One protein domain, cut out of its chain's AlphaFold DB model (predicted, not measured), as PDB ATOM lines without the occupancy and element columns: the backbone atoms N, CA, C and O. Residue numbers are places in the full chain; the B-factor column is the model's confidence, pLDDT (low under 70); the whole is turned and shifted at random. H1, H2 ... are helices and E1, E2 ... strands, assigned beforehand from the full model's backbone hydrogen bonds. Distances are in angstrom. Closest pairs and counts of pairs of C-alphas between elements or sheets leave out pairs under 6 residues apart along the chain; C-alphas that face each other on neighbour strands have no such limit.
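What this domain is: This is residues 14 to 163 of the 173 residues of an uncharacterized protein of Hevea brasiliensis (UniProt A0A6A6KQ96). A twisted sheet of six strands curls round one long helix, H1, and from this body residues 111 to 152 stick out as a wide loop that holds H2 and swings back. At its return, residues 154 to 162 of H3 pack on the sheet, mainly on E3. The printed part has 150 residues with three named helices and six named strands, in the order E1 E2 H1 E3 E4 E5 E6 H2 H3. The sheet, order E2 E1 E6 E5 E4 E3, is mixed, and so is the class, helices and strands. The whole is loose, with a radius of gyration of the C-alphas of 21.5 A and spans of 63 by 46 by 27 A.

How they stand to each other: Start at E1, residues 14 to 20, and find its hairpin partner E2, residues 25 to 27, an edge strand, antiparallel at 175 degrees, with N 19 and O 26 at 2.8 A. Next comes H1, residues 29 to 46, on the sheet; its closest C-alphas to E1 are Ile 29 and Asp 15, 4.9 A. Then read a meander, each strand the antiparallel neighbour of the one before: E3, residues 47 to 61, the other edge strand, E4, residues 64 to 75, E5, residues 83 to 93, and E6, residues 99 to 106. Look at N 53 and O 70, 2.8 A, for E3 and E4; N 87 and O 69, 2.9 A, for E4 and E5; N 90 and O 103, 2.8 A, for E5 and E6. E6 is parallel to E1 at 15 degrees, with N 102 and O 18 at 2.9 A. H2, residues 120 to 127, is not on the sheet. H3, residues 149 to 163, is on the sheet at a height of 10.0 A, on the same face as H1, giving two layers, helices on one face of a sheet. The closest C-alphas of H3 and E3 are Lys 161 and Val 52, 7.3 A. H1 and H3 are apart. Each O i to N i+4 pair is within hydrogen-bond range in H2, 13 of 14 in H1 and 3 of 11 in H3, where 8 of 12 O i to N i+3 pairs are.

Where its parts are: Find C-alpha 14 at (176.162, 147.982, 121.814), where E1 begins. H1 runs 25.9 A from C-alpha 29 at (174.646, 141.821, 124.205). E3 measures 36.2 A, E4 33.9 A, E5 31.5 A and E6 20.0 A. H3 runs 23.5 A and ends at C-alpha 163, (159.535, 142.791, 120.739).

The domain as a whole: The C-alphas of Pro 78 and Ser 131, the two farthest apart, are 64.8 A apart. The links E6 to H2 and H2 to H3 are long, and the printed part has no cut. The model's pLDDT is under 70 at residues 107 to 118 and 120 to 163.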
ATOM      1  N   ARG A  14     174.728 148.276 121.877       90.19
ATOM      2  CA  ARG A  14     176.162 147.982 121.814       90.19
ATOM      3  C   ARG A  14     176.458 146.567 122.295       90.19
ATOM      4  O   ARG A  14     175.729 146.011 123.114       90.19
ATOM      5  N   ASP A  15     177.589 146.037 121.846       93.56
ATOM      6  CA  ASP A  15     178.061 144.711 122.245       93.56
ATOM      7  C   ASP A  15     178.338 144.618 123.755       93.56
ATOM      8  O   ASP A  15     178.137 143.565 124.357       93.56
ATOM      9  N   ASP A  16     178.720 145.736 124.378       93.81
ATOM     10  CA  ASP A  16     179.006 145.896 125.807       93.81
ATOM     11  C   ASP A  16     177.840 146.503 126.608       93.81
ATOM     12  O   ASP A  16     178.049 147.060 127.686       93.81
ATOM     13  N   VAL A  17     176.603 146.404 126.103       92.19
ATOM     14  CA  VAL A  17     175.412 146.924 126.791       92.19
ATOM     15  C   VAL A  17     175.305 146.399 128.227       92.19
ATOM     16  O   VAL A  17     175.498 145.212 128.496       92.19
ATOM     17  N   VAL A  18     174.958 147.288 129.156       95.25
ATOM     18  CA  VAL A  18     174.745 146.950 130.565       95.25
ATOM     19  C   VAL A  18     173.256 147.000 130.886       95.25
ATOM     20  O   VAL A  18     172.632 148.060 130.807       95.25
ATOM     21  N   PHE A  19     172.690 145.865 131.282       90.75
ATOM     22  CA  PHE A  19     171.349 145.789 131.850       90.75
ATOM     23  C   PHE A  19     171.413 145.848 133.374       90.75
ATOM     24  O   PHE A  19     172.194 145.124 133.992       90.75
ATOM     25  N   LYS A  20     170.576 146.685 133.986       92.56
ATOM     26  CA  LYS A  20     170.456 146.800 135.442       92.56
ATOM     27  C   LYS A  20     169.002 146.671 135.858       92.56
ATOM     28  O   LYS A  20     168.151 147.395 135.347       92.56
ATOM     29  N   ASP A  21     168.753 145.810 136.828       85.94
ATOM     30  CA  ASP A  21     167.535 145.826 137.628       85.94
ATOM     31  C   ASP A  21     167.915 146.095 139.103       85.94
ATOM     32  O   ASP A  21     169.105 146.183 139.421       85.94
ATOM     33  N   PRO A  22     166.954 146.283 140.024       83.69
ATOM     34  CA  PRO A  22     167.262 146.605 141.418       83.69
ATOM     35  C   PRO A  22     168.059 145.524 142.170       83.69
ATOM     36  O   PRO A  22     168.622 145.813 143.222       83.69
ATOM     37  N   LEU A  23     168.083 144.290 141.664       85.56
ATOM     38  CA  LEU A  23     168.686 143.117 142.295       85.56
ATOM     39  C   LEU A  23     169.898 142.578 141.520       85.56
ATOM     40  O   LEU A  23     170.778 141.972 142.125       85.56
ATOM     41  N   ASN A  24     169.967 142.795 140.204       86.31
ATOM     42  CA  ASN A  24     170.965 142.200 139.321       86.31
ATOM     43  C   ASN A  24     171.555 143.203 138.326       86.31
ATOM     44  O   ASN A  24     170.944 144.189 137.914       86.31
ATOM     45  N   THR A  25     172.770 142.901 137.875       92.12
ATOM     46  CA  THR A  25     173.426 143.594 136.765       92.12
ATOM     47  C   THR A  25     173.970 142.562 135.789       92.12
ATOM     48  O   THR A  25     174.699 141.655 136.185       92.12
ATOM     49  N   PHE A  26     173.643 142.726 134.511       91.12
ATOM     50  CA  PHE A  26     174.115 141.875 133.424       91.12
ATOM     51  C   PHE A  26     174.852 142.726 132.395       91.12
ATOM     52  O   PHE A  26     174.449 143.849 132.099       91.12
ATOM     53  N   VAL A  27     175.936 142.191 131.842       95.00
ATOM     54  CA  VAL A  27     176.780 142.894 130.869       95.00
ATOM     55  C   VAL A  27     176.889 142.059 129.605       95.00
ATOM     56  O   VAL A  27     177.043 140.839 129.676       95.00
ATOM     57  N   GLY A  28     176.843 142.722 128.458       92.38
ATOM     58  CA  GLY A  28     177.051 142.119 127.152       92.38
ATOM     59  C   GLY A  28     175.751 141.812 126.415       92.38
ATOM     60  O   GLY A  28     174.733 141.436 127.005       92.38
ATOM     61  N   ILE A  29     175.806 141.943 125.091       87.56
ATOM     62  CA  ILE A  29     174.646 141.821 124.205       87.56
ATOM     63  C   ILE A  29     173.989 140.434 124.234       87.56
ATOM     64  O   ILE A  29     172.770 140.329 124.116       87.56
ATOM     65  N   GLU A  30     174.757 139.368 124.451       90.50
ATOM     66  CA  GLU A  30     174.200 138.012 124.533       90.50
ATOM     67  C   GLU A  30     173.386 137.802 125.817       90.50
ATOM     68  O   GLU A  30     172.273 137.278 125.765       90.50
ATOM     69  N   ASN A  31     173.863 138.317 126.956       88.94
ATOM     70  CA  ASN A  31     173.089 138.314 128.200       88.94
ATOM     71  C   ASN A  31     171.837 139.187 128.070       88.94
ATOM     72  O   ASN A  31     170.751 138.777 128.476       88.94
ATOM     73  N   TYR A  32     171.974 140.356 127.439       83.81
ATOM     74  CA  TYR A  32     170.856 141.252 127.154       83.81
ATOM     75  C   TYR A  32     169.749 140.550 126.356       83.81
ATOM     76  O   TYR A  32     168.596 140.537 126.780       83.81
ATOM     77  N   LYS A  33     170.096 139.890 125.242       84.50
ATOM     78  CA  LYS A  33     169.156 139.092 124.435       84.50
ATOM     79  C   LYS A  33     168.542 137.942 125.235       84.50
ATOM     80  O   LYS A  33     167.336 137.707 125.138       84.50
ATOM     81  N   SER A  34     169.356 137.245 126.030       85.44
ATOM     82  CA  SER A  34     168.921 136.098 126.834       85.44
ATOM     83  C   SER A  34     167.840 136.476 127.850       85.44
ATOM     84  O   SER A  34     166.876 135.728 128.015       85.44
ATOM     85  N   ILE A  35     167.922 137.661 128.467       82.56
ATOM     86  CA  ILE A  35     166.897 138.163 129.397       82.56
ATOM     87  C   ILE A  35     165.534 138.265 128.700       82.56
ATOM     88  O   ILE A  35     164.558 137.684 129.171       82.56
ATOM     89  N   PHE A  36     165.453 138.942 127.550       82.12
ATOM     90  CA  PHE A  36     164.183 139.089 126.824       82.12
ATOM     91  C   PHE A  36     163.659 137.761 126.288       82.12
ATOM     92  O   PHE A  36     162.455 137.502 126.348       82.12
ATOM     93  N   TRP A  37     164.551 136.895 125.804       82.75
ATOM     94  CA  TRP A  37     164.178 135.552 125.377       82.75
ATOM     95  C   TRP A  37     163.580 134.743 126.534       82.75
ATOM     96  O   TRP A  37     162.501 134.167 126.394       82.75
ATOM     97  N   THR A  38     164.232 134.773 127.698       80.69
ATOM     98  CA  THR A  38     163.794 134.097 128.924       80.69
ATOM     99  C   THR A  38     162.445 134.629 129.382       80.69
ATOM    100  O   THR A  38     161.542 133.839 129.654       80.69
ATOM    101  N   LEU A  39     162.272 135.951 129.412       84.00
ATOM    102  CA  LEU A  39     161.003 136.591 129.747       84.00
ATOM    103  C   LEU A  39     159.891 136.134 128.802       84.00
ATOM    104  O   LEU A  39     158.845 135.683 129.264       84.00
ATOM    105  N   ARG A  40     160.127 136.163 127.486       81.56
ATOM    106  CA  ARG A  40     159.155 135.724 126.474       81.56
ATOM    107  C   ARG A  40     158.804 134.243 126.611       81.56
ATOM    108  O   ARG A  40     157.634 133.879 126.493       81.56
ATOM    109  N   PHE A  41     159.795 133.394 126.871       82.75
ATOM    110  CA  PHE A  41     159.605 131.960 127.071       82.75
ATOM    111  C   PHE A  41     158.759 131.670 128.317       82.75
ATOM    112  O   PHE A  41     157.725 131.010 128.216       82.75
ATOM    113  N   HIS A  42     159.134 132.226 129.470       81.38
ATOM    114  CA  HIS A  42     158.398 132.026 130.721       81.38
ATOM    115  C   HIS A  42     157.009 132.673 130.671       81.38
ATOM    116  O   HIS A  42     156.040 132.081 131.142       81.38
ATOM    117  N   GLY A  43     156.874 133.830 130.016       85.69
ATOM    118  CA  GLY A  43     155.588 134.473 129.756       85.69
ATOM    119  C   GLY A  43     154.614 133.537 129.035       85.69
ATOM    120  O   GLY A  43     153.485 133.352 129.488       85.69
ATOM    121  N   ARG A  44     155.088 132.856 127.980       86.00
ATOM    122  CA  ARG A  44     154.308 131.865 127.213       86.00
ATOM    123  C   ARG A  44     153.801 130.692 128.037       86.00
ATOM    124  O   ARG A  44     152.685 130.224 127.795       86.00
ATOM    125  N   ILE A  45     154.613 130.235 128.982       88.25
ATOM    126  CA  ILE A  45     154.298 129.097 129.844       88.25
ATOM    127  C   ILE A  45     153.286 129.499 130.918       88.25
ATOM    128  O   ILE A  45     152.292 128.802 131.104       88.25
ATOM    129  N   PHE A  46     153.507 130.621 131.607       87.06
ATOM    130  CA  PHE A  46     152.709 130.977 132.782       87.06
ATOM    131  C   PHE A  46     151.421 131.732 132.462       87.06
ATOM    132  O   PHE A  46     150.469 131.652 133.240       87.06
ATOM    133  N   PHE A  47     151.348 132.428 131.325       87.25
ATOM    134  CA  PHE A  47     150.234 133.319 131.010       87.25
ATOM    135  C   PHE A  47     149.464 132.874 129.760       87.25
ATOM    136  O   PHE A  47     150.033 132.424 128.757       87.25
ATOM    137  N   ARG A  48     148.129 132.975 129.828       89.56
ATOM    138  CA  ARG A  48     147.239 132.828 128.661       89.56
ATOM    139  C   ARG A  48     147.243 134.092 127.805       89.56
ATOM    140  O   ARG A  48     147.192 133.994 126.587       89.56
ATOM    141  N   ALA A  49     147.367 135.246 128.454       87.31
ATOM    142  CA  ALA A  49     147.558 136.542 127.826       87.31
ATOM    143  C   ALA A  49     148.551 137.345 128.671       87.31
ATOM    144  O   ALA A  49     148.437 137.365 129.895       87.31
ATOM    145  N   LEU A  50     149.528 137.970 128.027       83.75
ATOM    146  CA  LEU A  50     150.517 138.836 128.659       83.75
ATOM    147  C   LEU A  50     150.828 139.954 127.666       83.75
ATOM    148  O   LEU A  50     151.192 139.653 126.535       83.75
ATOM    149  N   TRP A  51     150.661 141.213 128.058       84.38
ATOM    150  CA  TRP A  51     150.929 142.366 127.196       84.38
ATOM    151  C   TRP A  51     151.505 143.533 127.993       84.38
ATOM    152  O   TRP A  51     151.498 143.525 129.227       84.38
ATOM    153  N   VAL A  52     152.042 144.523 127.280       82.62
ATOM    154  CA  VAL A  52     152.659 145.715 127.867       82.62
ATOM    155  C   VAL A  52     152.016 146.957 127.284       82.62
ATOM    156  O   VAL A  52     152.025 147.148 126.070       82.62
ATOM    157  N   ASP A  53     151.537 147.824 128.162       83.06
ATOM    158  CA  ASP A  53     151.043 149.144 127.815       83.06
ATOM    159  C   ASP A  53     152.122 150.188 128.095       83.06
ATOM    160  O   ASP A  53     152.684 150.258 129.190       83.06
ATOM    161  N   ILE A  54     152.429 151.010 127.093       82.31
ATOM    162  CA  ILE A  54     153.343 152.144 127.247       82.31
ATOM    163  C   ILE A  54     152.530 153.342 127.723       82.31
ATOM    164  O   ILE A  54     151.665 153.836 127.004       82.31
ATOM    165  N   LEU A  55     152.823 153.809 128.933       83.38
ATOM    166  CA  LEU A  55     152.114 154.927 129.553       83.38
ATOM    167  C   LEU A  55     152.676 156.268 129.092       83.38
ATOM    168  O   LEU A  55     151.930 157.206 128.827       83.38
ATOM    169  N   SER A  56     154.003 156.378 129.032       81.81
ATOM    170  CA  SER A  56     154.663 157.600 128.591       81.81
ATOM    171  C   SER A  56     156.076 157.323 128.121       81.81
ATOM    172  O   SER A  56     156.791 156.511 128.712       81.81
ATOM    173  N   VAL A  57     156.502 158.099 127.137       83.69
ATOM    174  CA  VAL A  57     157.882 158.161 126.678       83.69
ATOM    175  C   VAL A  57     158.348 159.595 126.850       83.69
ATOM    176  O   VAL A  57     157.656 160.519 126.429       83.69
ATOM    177  N   SER A  58     159.507 159.788 127.461       82.25
ATOM    178  CA  SER A  58     160.115 161.106 127.590       82.25
ATOM    179  C   SER A  58     161.626 161.037 127.415       82.25
ATOM    180  O   SER A  58     162.247 159.989 127.575       82.25
ATOM    181  N   GLN A  59     162.224 162.171 127.069       86.00
ATOM    182  CA  GLN A  59     163.668 162.334 126.950       86.00
ATOM    183  C   GLN A  59     164.082 163.490 127.867       86.00
ATOM    184  O   GLN A  59     164.063 164.639 127.438       86.00
ATOM    185  N   PRO A  60     164.375 163.225 129.153       83.12
ATOM    186  CA  PRO A  60     164.674 164.291 130.110       83.12
ATOM    187  C   PRO A  60     166.034 164.951 129.854       83.12
ATOM    188  O   PRO A  60     166.240 166.101 130.225       83.12
ATOM    189  N   VAL A  61     166.968 164.210 129.255       87.06
ATOM    190  CA  VAL A  61     168.324 164.662 128.936       87.06
ATOM    191  C   VAL A  61     168.700 164.106 127.569       87.06
ATOM    192  O   VAL A  61     168.221 163.041 127.164       87.06
ATOM    193  N   GLU A  62     169.573 164.807 126.854       84.94
ATOM    194  CA  GLU A  62     170.124 164.312 125.599       84.94
ATOM    195  C   GLU A  62     170.692 162.893 125.774       84.94
ATOM    196  O   GLU A  62     171.367 162.584 126.757       84.94
ATOM    197  N   ASN A  63     170.379 162.012 124.821       86.12
ATOM    198  CA  ASN A  63     170.791 160.604 124.819       86.12
ATOM    199  C   ASN A  63     170.248 159.746 125.977       86.12
ATOM    200  O   ASN A  63     170.693 158.612 126.144       86.12
ATOM    201  N   VAL A  64     169.265 160.230 126.746       85.44
ATOM    202  CA  VAL A  64     168.542 159.425 127.742       85.44
ATOM    203  C   VAL A  64     167.068 159.339 127.373       85.44
ATOM    204  O   VAL A  64     166.398 160.358 127.261       85.44
ATOM    205  N   ILE A  65     166.548 158.126 127.207       87.56
ATOM    206  CA  ILE A  65     165.123 157.873 126.977       87.56
ATOM    207  C   ILE A  65     164.542 157.211 128.221       87.56
ATOM    208  O   ILE A  65     165.073 156.220 128.713       87.56
ATOM    209  N   MET A  66     163.426 157.741 128.699       85.19
ATOM    210  CA  MET A  66     162.645 157.199 129.802       85.19
ATOM    211  C   MET A  66     161.325 156.660 129.268       85.19
ATOM    212  O   MET A  66     160.613 157.341 128.530       85.19
ATOM    213  N   VAL A  67     160.974 155.441 129.664       84.94
ATOM    214  CA  VAL A  67     159.732 154.780 129.262       84.94
ATOM    215  C   VAL A  67     159.020 154.273 130.503       84.94
ATOM    216  O   VAL A  67     159.523 153.398 131.202       84.94
ATOM    217  N   ARG A  68     157.826 154.802 130.769       87.12
ATOM    218  CA  ARG A  68     156.912 154.260 131.779       87.12
ATOM    219  C   ARG A  68     155.991 153.257 131.117       87.12
ATOM    220  O   ARG A  68     155.410 153.556 130.073       87.12
ATOM    221  N   TRP A  69     155.833 152.103 131.739       86.50
ATOM    222  CA  TRP A  69     155.043 151.014 131.189       86.50
ATOM    223  C   TRP A  69     154.307 150.243 132.280       86.50
ATOM    224  O   TRP A  69     154.680 150.277 133.451       86.50
ATOM    225  N   THR A  70     153.272 149.522 131.866       87.25
ATOM    226  CA  THR A  70     152.522 148.583 132.694       87.25
ATOM    227  C   THR A  70     152.456 147.239 131.982       87.25
ATOM    228  O   THR A  70     152.030 147.161 130.837       87.25
ATOM    229  N   VAL A  71     152.868 146.165 132.650       87.00
ATOM    230  CA  VAL A  71     152.662 144.789 132.191       87.00
ATOM    231  C   VAL A  71     151.352 144.276 132.767       87.00
ATOM    232  O   VAL A  71     151.129 144.343 133.977       87.00
ATOM    233  N   HIS A  72     150.523 143.706 131.907       86.81
ATOM    234  CA  HIS A  72     149.303 143.003 132.268       86.81
ATOM    235  C   HIS A  72     149.445 141.527 131.940       86.81
ATOM    236  O   HIS A  72     149.834 141.180 130.829       86.81
ATOM    237  N   GLY A  73     149.121 140.660 132.893       88.69
ATOM    238  CA  GLY A  73     149.224 139.217 132.735       88.69
ATOM    239  C   GLY A  73     147.993 138.509 133.271       88.69
ATOM    240  O   GLY A  73     147.551 138.773 134.383       88.69
ATOM    241  N   ILE A  74     147.472 137.564 132.500       89.44
ATOM    242  CA  ILE A  74     146.425 136.651 132.936       89.44
ATOM    243  C   ILE A  74     147.035 135.245 133.030       89.44
ATOM    244  O   ILE A  74     147.367 134.663 131.989       89.44
ATOM    245  N   PRO A  75     147.271 134.705 134.238       90.31
ATOM    246  CA  PRO A  75     147.929 133.414 134.416       90.31
ATOM    247  C   PRO A  75     147.049 132.241 133.958       90.31
ATOM    248  O   PRO A  75     145.825 132.346 133.866       90.31
ATOM    249  N   ARG A  76     147.682 131.098 133.672       89.06
ATOM    250  CA  ARG A  76     147.027 129.837 133.264       89.06
ATOM    251  C   ARG A  76     146.553 128.992 134.455       89.06
ATOM    252  O   ARG A  76     146.754 127.781 134.482       89.06
ATOM    253  N   VAL A  77     145.963 129.628 135.457       86.00
ATOM    254  CA  VAL A  77     145.434 128.965 136.659       86.00
ATOM    255  C   VAL A  77     143.909 128.815 136.558       86.00
ATOM    256  O   VAL A  77     143.281 129.565 135.810       86.00
ATOM    257  N   PRO A  78     143.295 127.851 137.269       78.31
ATOM    258  CA  PRO A  78     141.864 127.571 137.134       78.31
ATOM    259  C   PRO A  78     140.934 128.650 137.715       78.31
ATOM    260  O   PRO A  78     139.729 128.581 137.498       78.31
ATOM    261  N   TRP A  79     141.459 129.650 138.426       83.25
ATOM    262  CA  TRP A  79     140.697 130.795 138.933       83.25
ATOM    263  C   TRP A  79     140.980 132.066 138.125       83.25
ATOM    264  O   TRP A  79     142.081 132.270 137.606       83.25
ATOM    265  N   GLU A  80     139.999 132.965 138.053       79.25
ATOM    266  CA  GLU A  80     140.213 134.285 137.465       79.25
ATOM    267  C   GLU A  80     141.172 135.097 138.334       79.25
ATOM    268  O   GLU A  80     140.906 135.421 139.489       79.25
ATOM    269  N   SER A  81     142.330 135.407 137.766       83.31
ATOM    270  CA  SER A  81     143.289 136.334 138.348       83.31
ATOM    271  C   SER A  81     143.863 137.204 137.242       83.31
ATOM    272  O   SER A  81     144.027 136.760 136.105       83.31
ATOM    273  N   HIS A  82     144.127 138.463 137.573       86.62
ATOM    274  CA  HIS A  82     144.753 139.435 136.685       86.62
ATOM    275  C   HIS A  82     145.922 140.052 137.428       86.62
ATOM    276  O   HIS A  82     145.779 140.517 138.558       86.62
ATOM    277  N   THR A  83     147.087 140.041 136.805       84.94
ATOM    278  CA  THR A  83     148.303 140.598 137.374       84.94
ATOM    279  C   THR A  83     148.672 141.873 136.633       84.94
ATOM    280  O   THR A  83     148.573 141.948 135.409       84.94
ATOM    281  N   ARG A  84     149.093 142.887 137.388       86.75
ATOM    282  CA  ARG A  84     149.550 144.173 136.871       86.75
ATOM    283  C   ARG A  84     150.882 144.531 137.518       86.75
ATOM    284  O   ARG A  84     150.982 144.497 138.742       86.75
ATOM    285  N   PHE A  85     151.860 144.922 136.709       84.81
ATOM    286  CA  PHE A  85     153.153 145.412 137.182       84.81
ATOM    287  C   PHE A  85     153.523 146.705 136.475       84.81
ATOM    288  O   PHE A  85     153.606 146.732 135.252       84.81
ATOM    289  N   ASP A  86     153.775 147.759 137.241       88.12
ATOM    290  CA  ASP A  86     154.210 149.041 136.699       88.12
ATOM    291  C   ASP A  86     155.738 149.148 136.758       88.12
ATOM    292  O   ASP A  86     156.366 148.814 137.764       88.12
ATOM    293  N   GLY A  87     156.339 149.653 135.687       87.00
ATOM    294  CA  GLY A  87     157.782 149.774 135.557       87.00
ATOM    295  C   GLY A  87     158.215 151.074 134.897       87.00
ATOM    296  O   GLY A  87     157.450 151.760 134.213       87.00
ATOM    297  N   LEU A  88     159.476 151.413 135.136       89.31
ATOM    298  CA  LEU A  88     160.173 152.520 134.507       89.31
ATOM    299  C   LEU A  88     161.468 151.992 133.899       89.31
ATOM    300  O   LEU A  88     162.314 151.454 134.608       89.31
ATOM    301  N   SER A  89     161.625 152.164 132.594       90.50
ATOM    302  CA  SER A  89     162.858 151.848 131.882       90.50
ATOM    303  C   SER A  89     163.608 153.123 131.522       90.50
ATOM    304  O   SER A  89     163.048 154.015 130.889       90.50
ATOM    305  N   GLU A  90     164.883 153.183 131.884       92.25
ATOM    306  CA  GLU A  90     165.847 154.189 131.448       92.25
ATOM    307  C   GLU A  90     166.791 153.569 130.415       92.25
ATOM    308  O   GLU A  90     167.432 152.547 130.671       92.25
ATOM    309  N   TYR A  91     166.929 154.218 129.266       91.06
ATOM    310  CA  TYR A  91     167.849 153.840 128.204       91.06
ATOM    311  C   TYR A  91     168.855 154.959 127.992       91.06
ATOM    312  O   TYR A  91     168.471 156.086 127.682       91.06
ATOM    313  N   LYS A  92     170.146 154.648 128.116       92.88
ATOM    314  CA  LYS A  92     171.220 155.574 127.750       92.88
ATOM    315  C   LYS A  92     171.814 155.179 126.408       92.88
ATOM    316  O   LYS A  92     172.168 154.015 126.193       92.88
ATOM    317  N   LEU A  93     171.921 156.168 125.531       90.31
ATOM    318  CA  LEU A  93     172.389 156.036 124.162       90.31
ATOM    319  C   LEU A  93     173.804 156.594 124.018       90.31
ATOM    320  O   LEU A  93     174.187 157.549 124.693       90.31
ATOM    321  N   ASP A  94     174.594 155.989 123.141       90.12
ATOM    322  CA  ASP A  94     175.881 156.537 122.733       90.12
ATOM    323  C   ASP A  94     175.715 157.604 121.636       90.12
ATOM    324  O   ASP A  94     174.609 157.924 121.196       90.12
ATOM    325  N   ARG A  95     176.837 158.158 121.163       90.25
ATOM    326  CA  ARG A  95     176.852 159.175 120.096       90.25
ATOM    327  C   ARG A  95     176.288 158.677 118.761       90.25
ATOM    328  O   ARG A  95     175.919 159.491 117.926       90.25
ATOM    329  N   ASN A  96     176.228 157.361 118.562       87.12
ATOM    330  CA  ASN A  96     175.671 156.722 117.374       87.12
ATOM    331  C   ASN A  96     174.195 156.335 117.571       87.12
ATOM    332  O   ASN A  96     173.615 155.681 116.708       87.12
ATOM    333  N   GLY A  97     173.594 156.689 118.713       84.38
ATOM    334  CA  GLY A  97     172.225 156.329 119.061       84.38
ATOM    335  C   GLY A  97     172.048 154.878 119.515       84.38
ATOM    336  O   GLY A  97     170.909 154.434 119.633       84.38
ATOM    337  N   LYS A  98     173.131 154.132 119.781       87.44
ATOM    338  CA  LYS A  98     173.046 152.748 120.268       87.44
ATOM    339  C   LYS A  98     172.881 152.701 121.778       87.44
ATOM    340  O   LYS A  98     173.549 153.431 122.509       87.44
ATOM    341  N   ILE A  99     172.057 151.777 122.261       89.06
ATOM    342  CA  ILE A  99     171.848 151.570 123.697       89.06
ATOM    343  C   ILE A  99     173.112 150.963 124.312       89.06
ATOM    344  O   ILE A  99     173.520 149.859 123.949       89.06
ATOM    345  N   PHE A 100     173.712 151.664 125.271       94.00
ATOM    346  CA  PHE A 100     174.842 151.152 126.059       94.00
ATOM    347  C   PHE A 100     174.436 150.798 127.491       94.00
ATOM    348  O   PHE A 100     175.113 150.016 128.154       94.00
ATOM    349  N   GLN A 101     173.318 151.342 127.974       94.75
ATOM    350  CA  GLN A 101     172.763 150.994 129.273       94.75
ATOM    351  C   GLN A 101     171.239 150.934 129.197       94.75
ATOM    352  O   GLN A 101     170.608 151.865 128.700       94.75
ATOM    353  N   HIS A 102     170.661 149.871 129.744       92.12
ATOM    354  CA  HIS A 102     169.232 149.752 130.009       92.12
ATOM    355  C   HIS A 102     169.053 149.484 131.499       92.12
ATOM    356  O   HIS A 102     169.540 148.482 132.018       92.12
ATOM    357  N   ARG A 103     168.364 150.375 132.197       92.31
ATOM    358  CA  ARG A 103     167.989 150.180 133.591       92.31
ATOM    359  C   ARG A 103     166.481 150.044 133.696       92.31
ATOM    360  O   ARG A 103     165.761 150.826 133.088       92.31
ATOM    361  N   VAL A 104     166.020 149.083 134.482       89.38
ATOM    362  CA  VAL A 104     164.611 148.913 134.821       89.38
ATOM    363  C   VAL A 104     164.448 149.113 136.317       89.38
ATOM    364  O   VAL A 104     165.094 148.431 137.105       89.38
ATOM    365  N   ASP A 105     163.559 150.016 136.706       85.69
ATOM    366  CA  ASP A 105     163.119 150.188 138.084       85.69
ATOM    367  C   ASP A 105     161.644 149.767 138.191       85.69
ATOM    368  O   ASP A 105     160.809 150.118 137.352       85.69
ATOM    369  N   ASN A 106     161.299 148.999 139.226       75.00
ATOM    370  CA  ASN A 106     159.911 148.625 139.492       75.00
ATOM    371  C   ASN A 106     159.208 149.776 140.227       75.00
ATOM    372  O   ASN A 106     159.631 150.180 141.314       75.00
ATOM    373  N   VAL A 107     158.125 150.306 139.654       60.34
ATOM    374  CA  VAL A 107     157.351 151.392 140.278       60.34
ATOM    375  C   VAL A 107     156.479 150.849 141.412       60.34
ATOM    376  O   VAL A 107     156.235 151.565 142.373       60.34
ATOM    377  N   ALA A 108     156.094 149.568 141.402       48.75
ATOM    378  CA  ALA A 108     155.320 148.985 142.503       48.75
ATOM    379  C   ALA A 108     156.087 148.950 143.845       48.75
ATOM    380  O   ALA A 108     155.459 148.929 144.902       48.75
ATOM    381  N   LEU A 109     157.428 148.975 143.821       45.81
ATOM    382  CA  LEU A 109     158.270 149.085 145.024       45.81
ATOM    383  C   LEU A 109     158.596 150.537 145.392       45.81
ATOM    384  O   LEU A 109     158.773 150.852 146.566       45.81
ATOM    385  N   ASN A 110     158.619 151.435 144.407       43.47
ATOM    386  CA  ASN A 110     158.661 152.871 144.641       43.47
ATOM    387  C   ASN A 110     157.226 153.374 144.775       43.47
ATOM    388  O   ASN A 110     156.694 153.998 143.856       43.47
ATOM    389  N   SER A 111     156.591 153.090 145.920       40.59
ATOM    390  CA  SER A 111     155.335 153.753 146.288       40.59
ATOM    391  C   SER A 111     155.452 155.238 145.925       40.59
ATOM    392  O   SER A 111     156.482 155.824 146.289       40.59
ATOM    393  N   PRO A 112     154.480 155.843 145.206       47.75
ATOM    394  CA  PRO A 112     154.556 157.263 144.875       47.75
ATOM    395  C   PRO A 112     154.904 158.022 146.156       47.75
ATOM    396  O   PRO A 112     154.405 157.611 147.215       47.75
ATOM    397  N   PRO A 113     155.768 159.064 146.120       51.34
ATOM    398  CA  PRO A 113     155.988 159.871 147.309       51.34
ATOM    399  C   PRO A 113     154.599 160.221 147.814       51.34
ATOM    400  O   PRO A 113     153.800 160.765 147.049       51.34
ATOM    401  N   LYS A 114     154.267 159.757 149.028       45.06
ATOM    402  CA  LYS A 114     152.952 159.982 149.620       45.06
ATOM    403  C   LYS A 114     152.760 161.483 149.547       45.06
ATOM    404  O   LYS A 114     153.439 162.207 150.274       45.06
ATOM    405  N   PHE A 115     151.932 161.949 148.614       54.31
ATOM    406  CA  PHE A 115     151.605 163.357 148.545       54.31
ATOM    407  C   PHE A 115     150.975 163.640 149.900       54.31
ATOM    408  O   PHE A 115     149.927 163.080 150.230       54.31
ATOM    409  N   ARG A 116     151.679 164.404 150.739       53.41
ATOM    410  CA  ARG A 116     151.086 164.938 151.956       53.41
ATOM    411  C   ARG A 116     149.976 165.846 151.459       53.41
ATOM    412  O   ARG A 116     150.245 166.917 150.926       53.41
ATOM    413  N   VAL A 117     148.741 165.368 151.553       54.84
ATOM    414  CA  VAL A 117     147.575 166.231 151.438       54.84
ATOM    415  C   VAL A 117     147.673 167.148 152.647       54.84
ATOM    416  O   VAL A 117     147.457 166.703 153.773       54.84
ATOM    417  N   LEU A 118     148.138 168.375 152.420       57.94
ATOM    418  CA  LEU A 118     148.172 169.403 153.452       57.94
ATOM    419  C   LEU A 118     146.743 169.596 153.958       57.94
ATOM    420  O   LEU A 118     145.796 169.611 153.163       57.94
ATOM    421  N   ALA A 119     146.579 169.713 155.273       71.81
ATOM    422  CA  ALA A 119     145.278 170.053 155.831       71.81
ATOM    423  C   ALA A 119     144.845 171.422 155.278       71.81
ATOM    424  O   ALA A 119     145.683 172.282 155.003       71.81
ATOM    425  N   VAL A 120     143.536 171.648 155.126       64.75
ATOM    426  CA  VAL A 120     142.994 172.937 154.644       64.75
ATOM    427  C   VAL A 120     143.564 174.108 155.454       64.75
ATOM    428  O   VAL A 120     143.844 175.165 154.908       64.75
ATOM    429  N   GLU A 121     143.825 173.885 156.737       65.81
ATOM    430  CA  GLU A 121     144.449 174.817 157.675       65.81
ATOM    431  C   GLU A 121     145.874 175.233 157.263       65.81
ATOM    432  O   GLU A 121     146.211 176.415 157.302       65.81
ATOM    433  N   GLU A 122     146.701 174.283 156.812       64.25
ATOM    434  CA  GLU A 122     148.073 174.532 156.342       64.25
ATOM    435  C   GLU A 122     148.066 175.272 154.994       64.25
ATOM    436  O   GLU A 122     148.879 176.171 154.768       64.25
ATOM    437  N   LEU A 123     147.102 174.958 154.117       64.12
ATOM    438  CA  LEU A 123     146.878 175.719 152.885       64.12
ATOM    439  C   LEU A 123     146.448 177.156 153.201       64.12
ATOM    440  O   LEU A 123     147.032 178.091 152.658       64.12
ATOM    441  N   LEU A 124     145.502 177.356 154.121       64.38
ATOM    442  CA  LEU A 124     145.043 178.687 154.534       64.38
ATOM    443  C   LEU A 124     146.168 179.529 155.155       64.38
ATOM    444  O   LEU A 124     146.242 180.727 154.890       64.38
ATOM    445  N   GLN A 125     147.082 178.913 155.909       64.06
ATOM    446  CA  GLN A 125     148.277 179.594 156.421       64.06
ATOM    447  C   GLN A 125     149.253 179.979 155.300       64.06
ATOM    448  O   GLN A 125     149.821 181.068 155.341       64.06
ATOM    449  N   SER A 126     149.414 179.139 154.272       56.84
ATOM    450  CA  SER A 126     150.304 179.433 153.136       56.84
ATOM    451  C   SER A 126     149.785 180.551 152.216       56.84
ATOM    452  O   SER A 126     150.577 181.289 151.635       56.84
ATOM    453  N   ILE A 127     148.460 180.718 152.123       60.31
ATOM    454  CA  ILE A 127     147.793 181.757 151.315       60.31
ATOM    455  C   ILE A 127     147.691 183.089 152.092       60.31
ATOM    456  O   ILE A 127     147.391 184.134 151.517       60.31
ATOM    457  N   GLY A 128     147.997 183.085 153.396       47.94
ATOM    458  CA  GLY A 128     147.901 184.243 154.290       47.94
ATOM    459  C   GLY A 128     148.862 185.405 154.002       47.94
ATOM    460  O   GLY A 128     148.805 186.414 154.703       47.94
ATOM    461  N   CYS A 129     149.721 185.324 152.980       46.44
ATOM    462  CA  CYS A 129     150.531 186.460 152.545       46.44
ATOM    463  C   CYS A 129     149.855 187.187 151.372       46.44
ATOM    464  O   CYS A 129     150.104 186.905 150.200       46.44
ATOM    465  N   LEU A 130     148.984 188.150 151.694       47.06
ATOM    466  CA  LEU A 130     148.439 189.094 150.721       47.06
ATOM    467  C   LEU A 130     149.547 190.055 150.253       47.06
ATOM    468  O   LEU A 130     149.788 191.099 150.856       47.06
ATOM    469  N   SER A 131     150.180 189.746 149.126       46.69
ATOM    470  CA  SER A 131     150.674 190.779 148.215       46.69
ATOM    471  C   SER A 131     150.321 190.391 146.781       46.69
ATOM    472  O   SER A 131     150.831 189.446 146.193       46.69
ATOM    473  N   THR A 132     149.330 191.112 146.271       51.88
ATOM    474  CA  THR A 132     148.810 191.073 144.906       51.88
ATOM    475  C   THR A 132     149.919 191.087 143.854       51.88
ATOM    476  O   THR A 132     150.785 191.953 143.880       51.88
ATOM    477  N   THR A 133     149.844 190.192 142.869       37.19
ATOM    478  CA  THR A 133     150.084 190.562 141.467       37.19
ATOM    479  C   THR A 133     149.285 189.642 140.534       37.19
ATOM    480  O   THR A 133     149.113 188.455 140.785       37.19
ATOM    481  N   LYS A 134     148.715 190.273 139.502       41.00
ATOM    482  CA  LYS A 134     147.746 189.803 138.495       41.00
ATOM    483  C   LYS A 134     147.984 188.382 137.944       41.00
ATOM    484  O   LYS A 134     149.136 187.996 137.768       41.00
ATOM    485  N   PRO A 135     146.924 187.659 137.526       40.69
ATOM    486  CA  PRO A 135     147.099 186.450 136.739       40.69
ATOM    487  C   PRO A 135     147.593 186.853 135.344       40.69
ATOM    488  O   PRO A 135     146.821 187.334 134.515       40.69
ATOM    489  N   THR A 136     148.888 186.696 135.080       43.12
ATOM    490  CA  THR A 136     149.382 186.712 133.702       43.12
ATOM    491  C   THR A 136     148.987 185.379 133.081       43.12
ATOM    492  O   THR A 136     149.499 184.324 133.447       43.12
ATOM    493  N   TYR A 137     148.010 185.444 132.182       43.12
ATOM    494  CA  TYR A 137     147.636 184.376 131.267       43.12
ATOM    495  C   TYR A 137     148.893 183.865 130.548       43.12
ATOM    496  O   TYR A 137     149.557 184.633 129.853       43.12
ATOM    497  N   PHE A 138     149.239 182.590 130.733       39.66
ATOM    498  CA  PHE A 138     150.230 181.941 129.881       39.66
ATOM    499  C   PHE A 138     149.541 181.549 128.578       39.66
ATOM    500  O   PHE A 138     148.757 180.602 128.519       39.66
ATOM    501  N   GLU A 139     149.827 182.326 127.545       37.91
ATOM    502  CA  GLU A 139     149.522 182.002 126.163       37.91
ATOM    503  C   GLU A 139     150.337 180.762 125.770       37.91
ATOM    504  O   GLU A 139     151.568 180.746 125.854       37.91
ATOM    505  N   VAL A 140     149.644 179.680 125.405       37.47
ATOM    506  CA  VAL A 140     150.273 178.475 124.859       37.47
ATOM    507  C   VAL A 140     150.743 178.815 123.451       37.47
ATOM    508  O   VAL A 140     149.991 178.702 122.484       37.47
ATOM    509  N   SER A 141     151.992 179.256 123.337       34.59
ATOM    510  CA  SER A 141     152.661 179.387 122.050       34.59
ATOM    511  C   SER A 141     152.816 178.003 121.429       34.59
ATOM    512  O   SER A 141     153.582 177.161 121.901       34.59
ATOM    513  N   SER A 142     152.069 177.769 120.354       49.09
ATOM    514  CA  SER A 142     152.243 176.650 119.439       49.09
ATOM    515  C   SER A 142     153.635 176.716 118.802       49.09
ATOM    516  O   SER A 142     153.865 177.498 117.881       49.09
ATOM    517  N   LEU A 143     154.566 175.891 119.284       34.06
ATOM    518  CA  LEU A 143     155.871 175.690 118.653       34.06
ATOM    519  C   LEU A 143     155.737 174.627 117.558       34.06
ATOM    520  O   LEU A 143     155.994 173.439 117.734       34.06
ATOM    521  N   SER A 144     155.269 175.081 116.401       46.75
ATOM    522  CA  SER A 144     155.328 174.353 115.141       46.75
ATOM    523  C   SER A 144     156.735 174.475 114.543       46.75
ATOM    524  O   SER A 144     156.951 175.329 113.687       46.75
ATOM    525  N   SER A 145     157.698 173.663 114.998       43.31
ATOM    526  CA  SER A 145     158.962 173.435 114.258       43.31
ATOM    527  C   SER A 145     159.837 172.260 114.743       43.31
ATOM    528  O   SER A 145     160.996 172.179 114.354       43.31
ATOM    529  N   GLU A 146     159.323 171.311 115.535       36.53
ATOM    530  CA  GLU A 146     160.091 170.123 115.985       36.53
ATOM    531  C   GLU A 146     159.597 168.794 115.382       36.53
ATOM    532  O   GLU A 146     159.940 167.696 115.825       36.53
ATOM    533  N   THR A 147     158.776 168.874 114.340       40.16
ATOM    534  CA  THR A 147     157.966 167.747 113.868       40.16
ATOM    535  C   THR A 147     158.712 166.753 112.971       40.16
ATOM    536  O   THR A 147     158.189 165.673 112.713       40.16
ATOM    537  N   GLU A 148     159.950 167.035 112.547       40.47
ATOM    538  CA  GLU A 148     160.682 166.146 111.625       40.47
ATOM    539  C   GLU A 148     161.787 165.295 112.281       40.47
ATOM    540  O   GLU A 148     162.054 164.187 111.814       40.47
ATOM    541  N   ILE A 149     162.373 165.710 113.413       41.22
ATOM    542  CA  ILE A 149     163.444 164.940 114.094       41.22
ATOM    543  C   ILE A 149     162.866 163.893 115.068       41.22
ATOM    544  O   ILE A 149     163.451 162.826 115.278       41.22
ATOM    545  N   LEU A 150     161.663 164.137 115.601       39.62
ATOM    546  CA  LEU A 150     160.921 163.179 116.433       39.62
ATOM    547  C   LEU A 150     160.382 161.986 115.627       39.62
ATOM    548  O   LEU A 150     160.217 160.895 116.175       39.62
ATOM    549  N   SER A 151     160.175 162.169 114.320       41.06
ATOM    550  CA  SER A 151     159.586 161.176 113.414       41.06
ATOM    551  C   SER A 151     160.388 159.869 113.364       41.06
ATOM    552  O   SER A 151     159.821 158.790 113.514       41.06
ATOM    553  N   TRP A 152     161.722 159.936 113.294       34.91
ATOM    554  CA  TRP A 152     162.564 158.732 113.218       34.91
ATOM    555  C   TRP A 152     162.938 158.139 114.584       34.91
ATOM    556  O   TRP A 152     163.218 156.947 114.673       34.91
ATOM    557  N   ARG A 153     162.885 158.928 115.667       37.56
ATOM    558  CA  ARG A 153     163.138 158.451 117.042       37.56
ATOM    559  C   ARG A 153     161.936 157.721 117.655       37.56
ATOM    560  O   ARG A 153     162.119 156.804 118.454       37.56
ATOM    561  N   LEU A 154     160.711 158.073 117.254       37.06
ATOM    562  CA  LEU A 154     159.481 157.380 117.672       37.06
ATOM    563  C   LEU A 154     159.294 156.020 116.976       37.06
ATOM    564  O   LEU A 154     158.702 155.100 117.554       37.06
ATOM    565  N   VAL A 155     159.855 155.855 115.773       41.06
ATOM    566  CA  VAL A 155     159.871 154.570 115.052       41.06
ATOM    567  C   VAL A 155     160.619 153.504 115.859       41.06
ATOM    568  O   VAL A 155     160.150 152.371 115.941       41.06
ATOM    569  N   THR A 156     161.691 153.869 116.568       38.28
ATOM    570  CA  THR A 156     162.464 152.930 117.398       38.28
ATOM    571  C   THR A 156     161.711 152.468 118.651       38.28
ATOM    572  O   THR A 156     161.904 151.350 119.113       38.28
ATOM    573  N   ILE A 157     160.785 153.262 119.197       39.56
ATOM    574  CA  ILE A 157     160.025 152.878 120.406       39.56
ATOM    575  C   ILE A 157     158.765 152.079 120.049       39.56
ATOM    576  O   ILE A 157     158.335 151.208 120.810       39.56
ATOM    577  N   SER A 158     158.255 152.255 118.829       35.31
ATOM    578  CA  SER A 158     157.274 151.335 118.240       35.31
ATOM    579  C   SER A 158     157.822 149.900 118.122       35.31
ATOM    580  O   SER A 158     157.048 148.947 118.156       35.31
ATOM    581  N   LEU A 159     159.150 149.715 118.082       43.03
ATOM    582  CA  LEU A 159     159.784 148.389 118.116       43.03
ATOM    583  C   LEU A 159     159.661 147.703 119.486       43.03
ATOM    584  O   LEU A 159     159.618 146.474 119.537       43.03
ATOM    585  N   TYR A 160     159.531 148.456 120.587       41.78
ATOM    586  CA  TYR A 160     159.328 147.877 121.923       41.78
ATOM    587  C   TYR A 160     157.926 147.282 122.081       41.78
ATOM    588  O   TYR A 160     157.764 146.238 122.712       41.78
ATOM    589  N   LYS A 161     156.930 147.899 121.428       36.38
ATOM    590  CA  LYS A 161     155.558 147.381 121.367       36.38
ATOM    591  C   LYS A 161     155.513 145.971 120.757       36.38
ATOM    592  O   LYS A 161     154.735 145.150 121.215       36.38
ATOM    593  N   ASN A 162     156.422 145.671 119.823       39.12
ATOM    594  CA  ASN A 162     156.445 144.404 119.088       39.12
ATOM    595  C   ASN A 162     157.426 143.342 119.631       39.12
ATOM    596  O   ASN A 162     157.365 142.184 119.213       39.12
ATOM    597  N   SER A 163     158.388 143.690 120.499       43.53
ATOM    598  CA  SER A 163     159.535 142.791 120.739       43.53
ATOM    599  C   SER A 163     159.368 141.821 121.912       43.53
ATOM    600  O   SER A 163     159.890 140.707 121.845       43.53
TER     601      SER A 163